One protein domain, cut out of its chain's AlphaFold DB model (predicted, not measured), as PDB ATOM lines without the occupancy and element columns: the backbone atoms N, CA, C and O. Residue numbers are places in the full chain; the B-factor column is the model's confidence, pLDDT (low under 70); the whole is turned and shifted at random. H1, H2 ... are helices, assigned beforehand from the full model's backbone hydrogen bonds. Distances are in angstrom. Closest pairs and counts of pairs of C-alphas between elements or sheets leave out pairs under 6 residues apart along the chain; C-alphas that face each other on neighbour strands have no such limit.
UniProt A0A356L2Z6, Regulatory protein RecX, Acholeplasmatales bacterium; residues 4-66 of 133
ATOM      1  N   ASP A   4      19.568  -2.726  51.675       80.56
ATOM      2  CA  ASP A   4      18.157  -2.904  52.019       80.56
ATOM      3  C   ASP A   4      17.265  -3.116  50.788       80.56
ATOM      4  O   ASP A   4      16.372  -3.964  50.803       80.56
ATOM      5  N   ILE A   5      17.547  -2.406  49.690       77.44
ATOM      6  CA  ILE A   5      16.812  -2.574  48.430       77.44
ATOM      7  C   ILE A   5      17.144  -3.935  47.817       77.44
ATOM      8  O   ILE A   5      16.237  -4.655  47.423       77.44
ATOM      9  N   ILE A   6      18.426  -4.317  47.803       76.44
ATOM     10  CA  ILE A   6      18.884  -5.594  47.235       76.44
ATOM     11  C   ILE A   6      18.241  -6.770  47.972       76.44
ATOM     12  O   ILE A   6      17.688  -7.656  47.330       76.44
ATOM     13  N   ALA A   7      18.252  -6.758  49.307       76.00
ATOM     14  CA  ALA A   7      17.648  -7.819  50.112       76.00
ATOM     15  C   ALA A   7      16.134  -7.937  49.872       76.00
ATOM     16  O   ALA A   7      15.617  -9.040  49.693       76.00
ATOM     17  N   LYS A   8      15.427  -6.802  49.794       77.25
ATOM     18  CA  LYS A   8      13.992  -6.775  49.490       77.25
ATOM     19  C   LYS A   8      13.699  -7.303  48.084       77.25
ATOM     20  O   LYS A   8      12.763  -8.078  47.910       77.25
ATOM     21  N   THR A   9      14.505  -6.939  47.089       74.69
ATOM     22  CA  THR A   9      14.350  -7.444  45.718       74.69
ATOM     23  C   THR A   9      14.657  -8.939  45.626       74.69
ATOM     24  O   THR A   9      13.894  -9.661  44.997       74.69
ATOM     25  N   LEU A  10      15.700  -9.426  46.306       71.50
ATOM     26  CA  LEU A  10      16.025 -10.856  46.372       71.50
ATOM     27  C   LEU A  10      14.926 -11.668  47.067       71.50
ATOM     28  O   LEU A  10      14.650 -12.783  46.649       71.50
ATOM     29  N   SER A  11      14.250 -11.106  48.075       72.56
ATOM     30  CA  SER A  11      13.116 -11.780  48.727       72.56
ATOM     31  C   SER A  11      11.876 -11.922  47.835       72.56
ATOM     32  O   SER A  11      11.052 -12.795  48.080       72.56
ATOM     33  N   ALA A  12      11.749 -11.079  46.806       68.38
ATOM     34  CA  ALA A  12      10.679 -11.149  45.811       68.38
ATOM     35  C   ALA A  12      11.074 -11.962  44.563       68.38
ATOM     36  O   ALA A  12      10.234 -12.194  43.698       68.38
ATOM     37  N   TYR A  13      12.344 -12.366  44.457       72.88
ATOM     38  CA  TYR A  13      12.856 -13.174  43.361       72.88
ATOM     39  C   TYR A  13      12.551 -14.645  43.634       72.88
ATOM     40  O   TYR A  13      13.195 -15.280  44.469       72.88
ATOM     41  N   ASP A  14      11.542 -15.177  42.952       78.75
ATOM     42  CA  ASP A  14      11.191 -16.587  43.054       78.75
ATOM     43  C   ASP A  14      11.848 -17.433  41.946       78.75
ATOM     44  O   ASP A  14      12.323 -16.944  40.917       78.75
ATOM     45  N   HIS A  15      11.862 -18.748  42.162       74.94
ATOM     46  CA  HIS A  15      12.425 -19.726  41.229       74.94
ATOM     47  C   HIS A  15      11.707 -19.738  39.860       74.94
ATOM     48  O   HIS A  15      12.278 -20.167  38.849       74.94
ATOM     49  N   SER A  16      10.448 -19.292  39.795       79.81
ATOM     50  CA  SER A  16       9.688 -19.210  38.543       79.81
ATOM     51  C   SER A  16      10.187 -18.060  37.666       79.81
ATOM     52  O   SER A  16      10.435 -18.278  36.478       79.81
ATOM     53  N   MET A  17      10.472 -16.894  38.260       84.75
ATOM     54  CA  MET A  17      11.068 -15.748  37.569       84.75
ATOM     55  C   MET A  17      12.472 -16.079  37.061       84.75
ATOM     56  O   MET A  17      12.811 -15.752  35.924       84.75
ATOM     57  N   GLU A  18      13.283 -16.770  37.870       86.06
ATOM     58  CA  GLU A  18      14.609 -17.226  37.439       86.06
ATOM     59  C   GLU A  18      14.515 -18.132  36.209       86.06
ATOM     60  O   GLU A  18      15.195 -17.911  35.204       86.06
ATOM     61  N   SER A  19      13.611 -19.111  36.251       87.50
ATOM     62  CA  SER A  19      13.410 -20.050  35.146       87.50
ATOM     63  C   SER A  19      12.942 -19.345  33.867       87.50
ATOM     64  O   SER A  19      13.403 -19.684  32.775       87.50
ATOM     65  N   GLU A  20      12.071 -18.339  33.978       90.88
ATOM     66  CA  GLU A  20      11.580 -17.557  32.838       90.88
ATOM     67  C   GLU A  20      12.677 -16.685  32.206       90.88
ATOM     68  O   GLU A  20      12.815 -16.643  30.975       90.88
ATOM     69  N   ILE A  21      13.518 -16.051  33.029       92.44
ATOM     70  CA  ILE A  21      14.677 -15.275  32.568       92.44
ATOM     71  C   ILE A  21      15.651 -16.183  31.815       92.44
ATOM     72  O   ILE A  21      16.064 -15.866  30.692       92.44
ATOM     73  N   VAL A  22      15.993 -17.333  32.403       94.38
ATOM     74  CA  VAL A  22      16.911 -18.303  31.796       94.38
ATOM     75  C   VAL A  22      16.340 -18.841  30.488       94.38
ATOM     76  O   VAL A  22      17.060 -18.902  29.489       94.38
ATOM     77  N   LYS A  23      15.042 -19.166  30.449       95.31
ATOM     78  CA  LYS A  23      14.351 -19.616  29.234       95.31
ATOM     79  C   LYS A  23      14.410 -18.575  28.126       95.31
ATOM     80  O   LYS A  23      14.847 -18.891  27.020       95.31
ATOM     81  N   THR A  24      14.071 -17.327  28.429       95.44
ATOM     82  CA  THR A  24      14.096 -16.229  27.455       95.44
ATOM     83  C   THR A  24      15.500 -16.018  26.880       95.44
ATOM     84  O   THR A  24      15.683 -15.875  25.665       95.44
ATOM     85  N   ALA A  25      16.526 -16.043  27.736       95.56
ATOM     86  CA  ALA A  25      17.916 -15.937  27.309       95.56
ATOM     87  C   ALA A  25      18.343 -17.127  26.429       95.56
ATOM     88  O   ALA A  25      18.984 -16.933  25.390       95.56
ATOM     89  N   ALA A  26      17.956 -18.346  26.810       96.25
ATOM     90  CA  ALA A  26      18.275 -19.565  26.081       96.25
ATOM     91  C   ALA A  26      17.611 -19.604  24.692       96.25
ATOM     92  O   ALA A  26      18.287 -19.906  23.708       96.25
ATOM     93  N   GLU A  27      16.338 -19.219  24.573       96.12
ATOM     94  CA  GLU A  27      15.617 -19.134  23.292       96.12
ATOM     95  C   GLU A  27      16.252 -18.120  22.332       96.12
ATOM     96  O   GLU A  27      16.385 -18.371  21.130       96.12
ATOM     97  N   LYS A  28      16.702 -16.971  22.850       96.25
ATOM     98  CA  LYS A  28      17.403 -15.963  22.044       96.25
ATOM     99  C   LYS A  28      18.712 -16.511  21.472       96.25
ATOM    100  O   LYS A  28      19.018 -16.284  20.299       96.25
ATOM    101  N   LEU A  29      19.482 -17.229  22.287       96.06
ATOM    102  CA  LEU A  29      20.727 -17.867  21.858       96.06
ATOM    103  C   LEU A  29      20.466 -19.002  20.866       96.06
ATOM    104  O   LEU A  29      21.152 -19.081  19.851       96.06
ATOM    105  N   GLN A  30      19.449 -19.826  21.109       95.06
ATOM    106  CA  GLN A  30      19.030 -20.888  20.199       95.06
ATOM    107  C   GLN A  30      18.718 -20.331  18.804       95.06
ATOM    108  O   GLN A  30      19.296 -20.777  17.816       95.06
ATOM    109  N   LYS A  31      17.876 -19.292  18.713       94.88
ATOM    110  CA  LYS A  31      17.539 -18.645  17.433       94.88
ATOM    111  C   LYS A  31      18.772 -18.077  16.731       94.88
ATOM    112  O   LYS A  31      18.905 -18.218  15.518       94.88
ATOM    113  N   ARG A  32      19.683 -17.463  17.492       96.06
ATOM    114  CA  ARG A  32      20.933 -16.885  16.975       96.06
ATOM    115  C   ARG A  32      21.899 -17.939  16.429       96.06
ATOM    116  O   ARG A  32      22.650 -17.637  15.509       96.06
ATOM    117  N   HIS A  33      21.903 -19.139  17.001       95.56
ATOM    118  CA  HIS A  33      22.872 -20.192  16.700       95.56
ATOM    119  C   HIS A  33      22.262 -21.394  15.965       95.56
ATOM    120  O   HIS A  33      22.882 -22.448  15.927       95.56
ATOM    121  N   ARG A  34      21.090 -21.246  15.340       95.31
ATOM    122  CA  ARG A  34      20.410 -22.325  14.594       95.31
ATOM    123  C   ARG A  34      21.249 -22.958  13.474       95.31
ATOM    124  O   ARG A  34      21.019 -24.107  13.118       95.31
ATOM    125  N   ASP A  35      22.216 -22.217  12.933       95.44
ATOM    126  CA  ASP A  35      23.127 -22.684  11.876       95.44
ATOM    127  C   ASP A  35      24.347 -23.445  12.447       95.44
ATOM    128  O   ASP A  35      25.218 -23.907  11.706       95.44
ATOM    129  N   GLU A  36      24.434 -23.572  13.775       95.94
ATOM    130  CA  GLU A  36      25.381 -24.441  14.475       95.94
ATOM    131  C   GLU A  36      24.752 -25.816  14.754       95.94
ATOM    132  O   GLU A  36      23.539 -25.909  14.935       95.94
ATOM    133  N   PRO A  37      25.553 -26.886  14.896       95.94
ATOM    134  CA  PRO A  37      25.044 -28.194  15.313       95.94
ATOM    135  C   PRO A  37      24.338 -28.134  16.665       95.94
ATOM    136  O   PRO A  37      24.783 -27.404  17.555       95.94
ATOM    137  N   ILE A  38      23.323 -28.973  16.890       95.19
ATOM    138  CA  ILE A  38      22.556 -28.993  18.156       95.19
ATOM    139  C   ILE A  38      23.469 -29.086  19.386       95.19
ATOM    140  O   ILE A  38      23.286 -28.349  20.357       95.19
ATOM    141  N   ASN A  39      24.483 -29.956  19.356       95.00
ATOM    142  CA  ASN A  39      25.411 -30.098  20.482       95.00
ATOM    143  C   ASN A  39      26.183 -28.800  20.744       95.00
ATOM    144  O   ASN A  39      26.417 -28.429  21.895       95.00
ATOM    145  N   LYS A  40      26.537 -28.076  19.678       95.88
ATOM    146  CA  LYS A  40      27.217 -26.789  19.775       95.88
ATOM    147  C   LYS A  40      26.284 -25.701  20.297       95.88
ATOM    148  O   LYS A  40      26.698 -24.931  21.160       95.88
ATOM    149  N   GLN A  41      25.027 -25.677  19.849       96.81
ATOM    150  CA  GLN A  41      24.000 -24.777  20.380       96.81
ATOM    151  C   GLN A  41      23.842 -24.962  21.894       96.81
ATOM    152  O   GLN A  41      23.953 -23.995  22.648       96.81
ATOM    153  N   LYS A  42      23.680 -26.211  22.352       95.94
ATOM    154  CA  LYS A  42      23.583 -26.551  23.781       95.94
ATOM    155  C   LYS A  42      24.825 -26.118  24.559       95.94
ATOM    156  O   LYS A  42      24.690 -25.510  25.616       95.94
ATOM    157  N   GLN A  43      26.021 -26.363  24.021       95.88
ATOM    158  CA  GLN A  43      27.276 -25.932  24.644       95.88
ATOM    159  C   GLN A  43      27.347 -24.404  24.796       95.88
ATOM    160  O   GLN A  43      27.724 -23.914  25.860       95.88
ATOM    161  N   ILE A  44      26.981 -23.649  23.754       96.56
ATOM    162  CA  ILE A  44      26.990 -22.179  23.771       96.56
ATOM    163  C   ILE A  44      26.014 -21.644  24.821       96.56
ATOM    164  O   ILE A  44      26.392 -20.782  25.616       96.56
ATOM    165  N   ILE A  45      24.785 -22.168  24.838       97.00
ATOM    166  CA  ILE A  45      23.748 -21.786  25.804       97.00
ATOM    167  C   ILE A  45      24.228 -22.074  27.226       97.00
ATOM    168  O   ILE A  45      24.260 -21.162  28.049       97.00
ATOM    169  N   TYR A  46      24.688 -23.300  27.485       97.06
ATOM    170  CA  TYR A  46      25.179 -23.716  28.795       97.06
ATOM    171  C   TYR A  46      26.307 -22.809  29.295       97.06
ATOM    172  O   TYR A  46      26.228 -22.249  30.384       97.06
ATOM    173  N   GLN A  47      27.342 -22.602  28.477       97.25
ATOM    174  CA  GLN A  47      28.489 -21.785  28.868       97.25
ATOM    175  C   GLN A  47      28.120 -20.317  29.085       97.25
ATOM    176  O   GLN A  47      28.711 -19.667  29.943       97.25
ATOM    177  N   LYS A  48      27.186 -19.767  28.296       97.06
ATOM    178  CA  LYS A  48      26.735 -18.385  28.479       97.06
ATOM    179  C   LYS A  48      25.986 -18.232  29.797       97.06
ATOM    180  O   LYS A  48      26.351 -17.357  30.568       97.06
ATOM    181  N   LEU A  49      25.007 -19.094  30.058       96.31
ATOM    182  CA  LEU A  49      24.190 -19.028  31.269       96.31
ATOM    183  C   LEU A  49      25.014 -19.302  32.532       96.31
ATOM    184  O   LEU A  49      24.836 -18.624  33.537       96.31
ATOM    185  N   LEU A  50      25.981 -20.220  32.457       96.50
ATOM    186  CA  LEU A  50      26.905 -20.469  33.561       96.50
ATOM    187  C   LEU A  50      27.750 -19.226  33.885       96.50
ATOM    188  O   LEU A  50      27.919 -18.881  35.049       96.50
ATOM    189  N   ARG A  51      28.257 -18.518  32.862       97.12
ATOM    190  CA  ARG A  51      28.987 -17.249  33.057       97.12
ATOM    191  C   ARG A  51      28.102 -16.123  33.585       97.12
ATOM    192  O   ARG A  51      28.622 -15.216  34.223       97.12
ATOM    193  N   ASP A  52      26.804 -16.185  33.316       94.56
ATOM    194  CA  ASP A  52      25.823 -15.234  33.841       94.56
ATOM    195  C   ASP A  52      25.430 -15.544  35.298       94.56
ATOM    196  O   ASP A  52      24.698 -14.770  35.906       94.56
ATOM    197  N   GLY A  53      25.951 -16.636  35.873       92.44
ATOM    198  CA  GLY A  53      25.792 -16.991  37.284       92.44
ATOM    199  C   GLY A  53      24.649 -17.960  37.580       92.44
ATOM    200  O   GLY A  53      24.415 -18.268  38.746       92.44
ATOM    201  N   PHE A  54      23.955 -18.470  36.559       94.06
ATOM    202  CA  PHE A  54      22.865 -19.425  36.763       94.06
ATOM    203  C   PHE A  54      23.386 -20.802  37.176       94.06
ATOM    204  O   PHE A  54      24.434 -21.267  36.719       94.06
ATOM    205  N   SER A  55      22.619 -21.480  38.027       93.19
ATOM    206  CA  SER A  55      22.959 -22.819  38.504       93.19
ATOM    207  C   SER A  55      22.804 -23.880  37.410       93.19
ATOM    208  O   SER A  55      21.946 -23.791  36.527       93.19
ATOM    209  N   ASN A  56      23.608 -24.945  37.498       94.00
ATOM    210  CA  ASN A  56      23.542 -26.058  36.547       94.00
ATOM    211  C   ASN A  56      22.147 -26.700  36.492       94.00
ATOM    212  O   ASN A  56      21.705 -27.080  35.413       94.00
ATOM    213  N   SER A  57      21.441 -26.798  37.624       93.19
ATOM    214  CA  SER A  57      20.098 -27.388  37.686       93.19
ATOM    215  C   SER A  57      19.083 -26.595  36.860       93.19
ATOM    216  O   SER A  57      18.360 -27.187  36.055       93.19
ATOM    217  N   VAL A  58      19.067 -25.265  36.995       93.00
ATOM    218  CA  VAL A  58      18.162 -24.387  36.236       93.00
ATOM    219  C   VAL A  58      18.504 -24.430  34.748       93.00
ATOM    220  O   VAL A  58      17.614 -24.606  33.912       93.00
ATOM    221  N   ILE A  59      19.796 -24.363  34.408       95.00
ATOM    222  CA  ILE A  59      20.257 -24.458  33.018       95.00
ATOM    223  C   ILE A  59      19.812 -25.788  32.406       95.00
ATOM    224  O   ILE A  59      19.184 -25.792  31.349       95.00
ATOM    225  N   SER A  60      20.100 -26.920  33.049       93.81
ATOM    226  CA  SER A  60      19.730 -28.243  32.538       93.81
ATOM    227  C   SER A  60      18.219 -28.397  32.373       93.81
ATOM    228  O   SER A  60      17.782 -28.907  31.339       93.81
ATOM    229  N   SER A  61      17.430 -27.903  33.333       93.06
ATOM    230  CA  SER A  61      15.965 -27.911  33.265       93.06
ATOM    231  C   SER A  61      15.466 -27.178  32.016       93.06
ATOM    232  O   SER A  61      14.836 -27.786  31.150       93.06
ATOM    233  N   VAL A  62      15.857 -25.914  31.841       92.50
ATOM    234  CA  VAL A  62      15.444 -25.101  30.688       92.50
ATOM    235  C   VAL A  62      15.931 -25.707  29.372       92.50
ATOM    236  O   VAL A  62      15.159 -25.858  28.429       92.50
ATOM    237  N   THR A  63      17.203 -26.102  29.299       92.56
ATOM    238  CA  THR A  63      17.803 -26.599  28.051       92.56
ATOM    239  C   THR A  63      17.167 -27.915  27.590       92.56
ATOM    240  O   THR A  63      17.151 -28.191  26.394       92.56
ATOM    241  N   SER A  64      16.628 -28.726  28.507       92.88
ATOM    242  CA  SER A  64      15.913 -29.966  28.164       92.88
ATOM    243  C   SER A  64      14.530 -29.730  27.545       92.88
ATOM    244  O   SER A  64      14.053 -30.569  26.786       92.88
ATOM    245  N   GLN A  65      13.912 -28.579  27.823       92.25
ATOM    246  CA  GLN A  65      12.585 -28.208  27.322       92.25
ATOM    247  C   GLN A  65      12.644 -27.470  25.976       92.25
ATOM    248  O   GLN A  65      11.633 -27.354  25.280       92.25
ATOM    249  N   LEU A  66      13.820 -26.965  25.591       92.94
ATOM    250  CA  LEU A  66      14.010 -26.250  24.334       92.94
ATOM    251  C   LEU A  66      13.953 -27.189  23.121       92.94
ATOM    252  O   LEU A  66      14.640 -28.208  23.057       92.94
TER     253      LEU A  66
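AT A GLANCE: This is residues 4 to 66 of the 133 residues of the protein "Regulatory protein RecX" of Acholeplasmatales bacterium (UniProt A0A356L2Z6). The longest helix, H2, is packed with a helical hairpin of H3 and H4 into a small three-helix body, in which each helix touches the other two and their centres make a triangle. From the H1 end of this body an arm, residues 4 to 14 with H1 in it, sticks out and makes much of the length. The printed part has 63 residues, with four named helices in the order H1, H2, H3, H4 and no named strand; the class is all helix. The whole is only just loose, close to compact, with a radius of gyration of the C-alphas of 13.1 A, and the C-alphas span 45 by 19 by 18 A.

IN THESE COORDINATES: Find C-alpha 15 at (12.425, -19.726, 41.229); from there H2, residues 15 to 32, runs 25.9 A to C-alpha 32 at (20.933, -16.885, 16.975). After it look for H3, residues 38 to 51, which is 20.0 A long. H4, residues 56 to 65, is 14.5 A long and ends at C-alpha 65 at (12.585, -28.208, 27.322). Go back to the first printed residue for H1, residues 4 to 12, which begins at C-alpha 4 at (18.157, -2.904, 52.019) and is 12.7 A long.

HOW THE PARTS SIT: Begin at H2, where residues 22 to 30 alone touch H3; the closest C-alphas are those of Ala 26 and Ile 45, 5.9 A apart. These two helices run opposite ways at a steep tilt of 47 degrees. With residues 19 to 26 alone H2 touches H4, and the closest C-alphas, those of Lys 23 and Val 62, are 5.8 A apart. H2 and H4 run the same way at a steep tilt of 59 degrees. H3 and H4 form a helical hairpin and touch, with the C-alphas of Tyr 46 and Ile 59 closest at 6.5 A. They run opposite ways at a shallow tilt of 34.5 degrees, only just short of steep. H1 is apart from H2, H3 and H4. In H1, H2 and H3 every O i to N i+4 pair is within hydrogen-bond range; in H4 it is 5 of 6.

THE WHOLE: Look for the two C-alphas farthest apart at Asp 4 and Pro 37, 45.1 A from each other. Residues 4 to 14, of which 4 to 12 belong to H1, stand free; the body without them has 52 residues and spans 31 by 17 by 16 A. The three links, H1 to H2, H2 to H3 and H3 to H4, are tight, and the printed part has no cut. In the B-factor column of this model the mean pLDDT of the printed part is 90.5 and that of H1 is 75; Ala 12 is the one printed residue under 70.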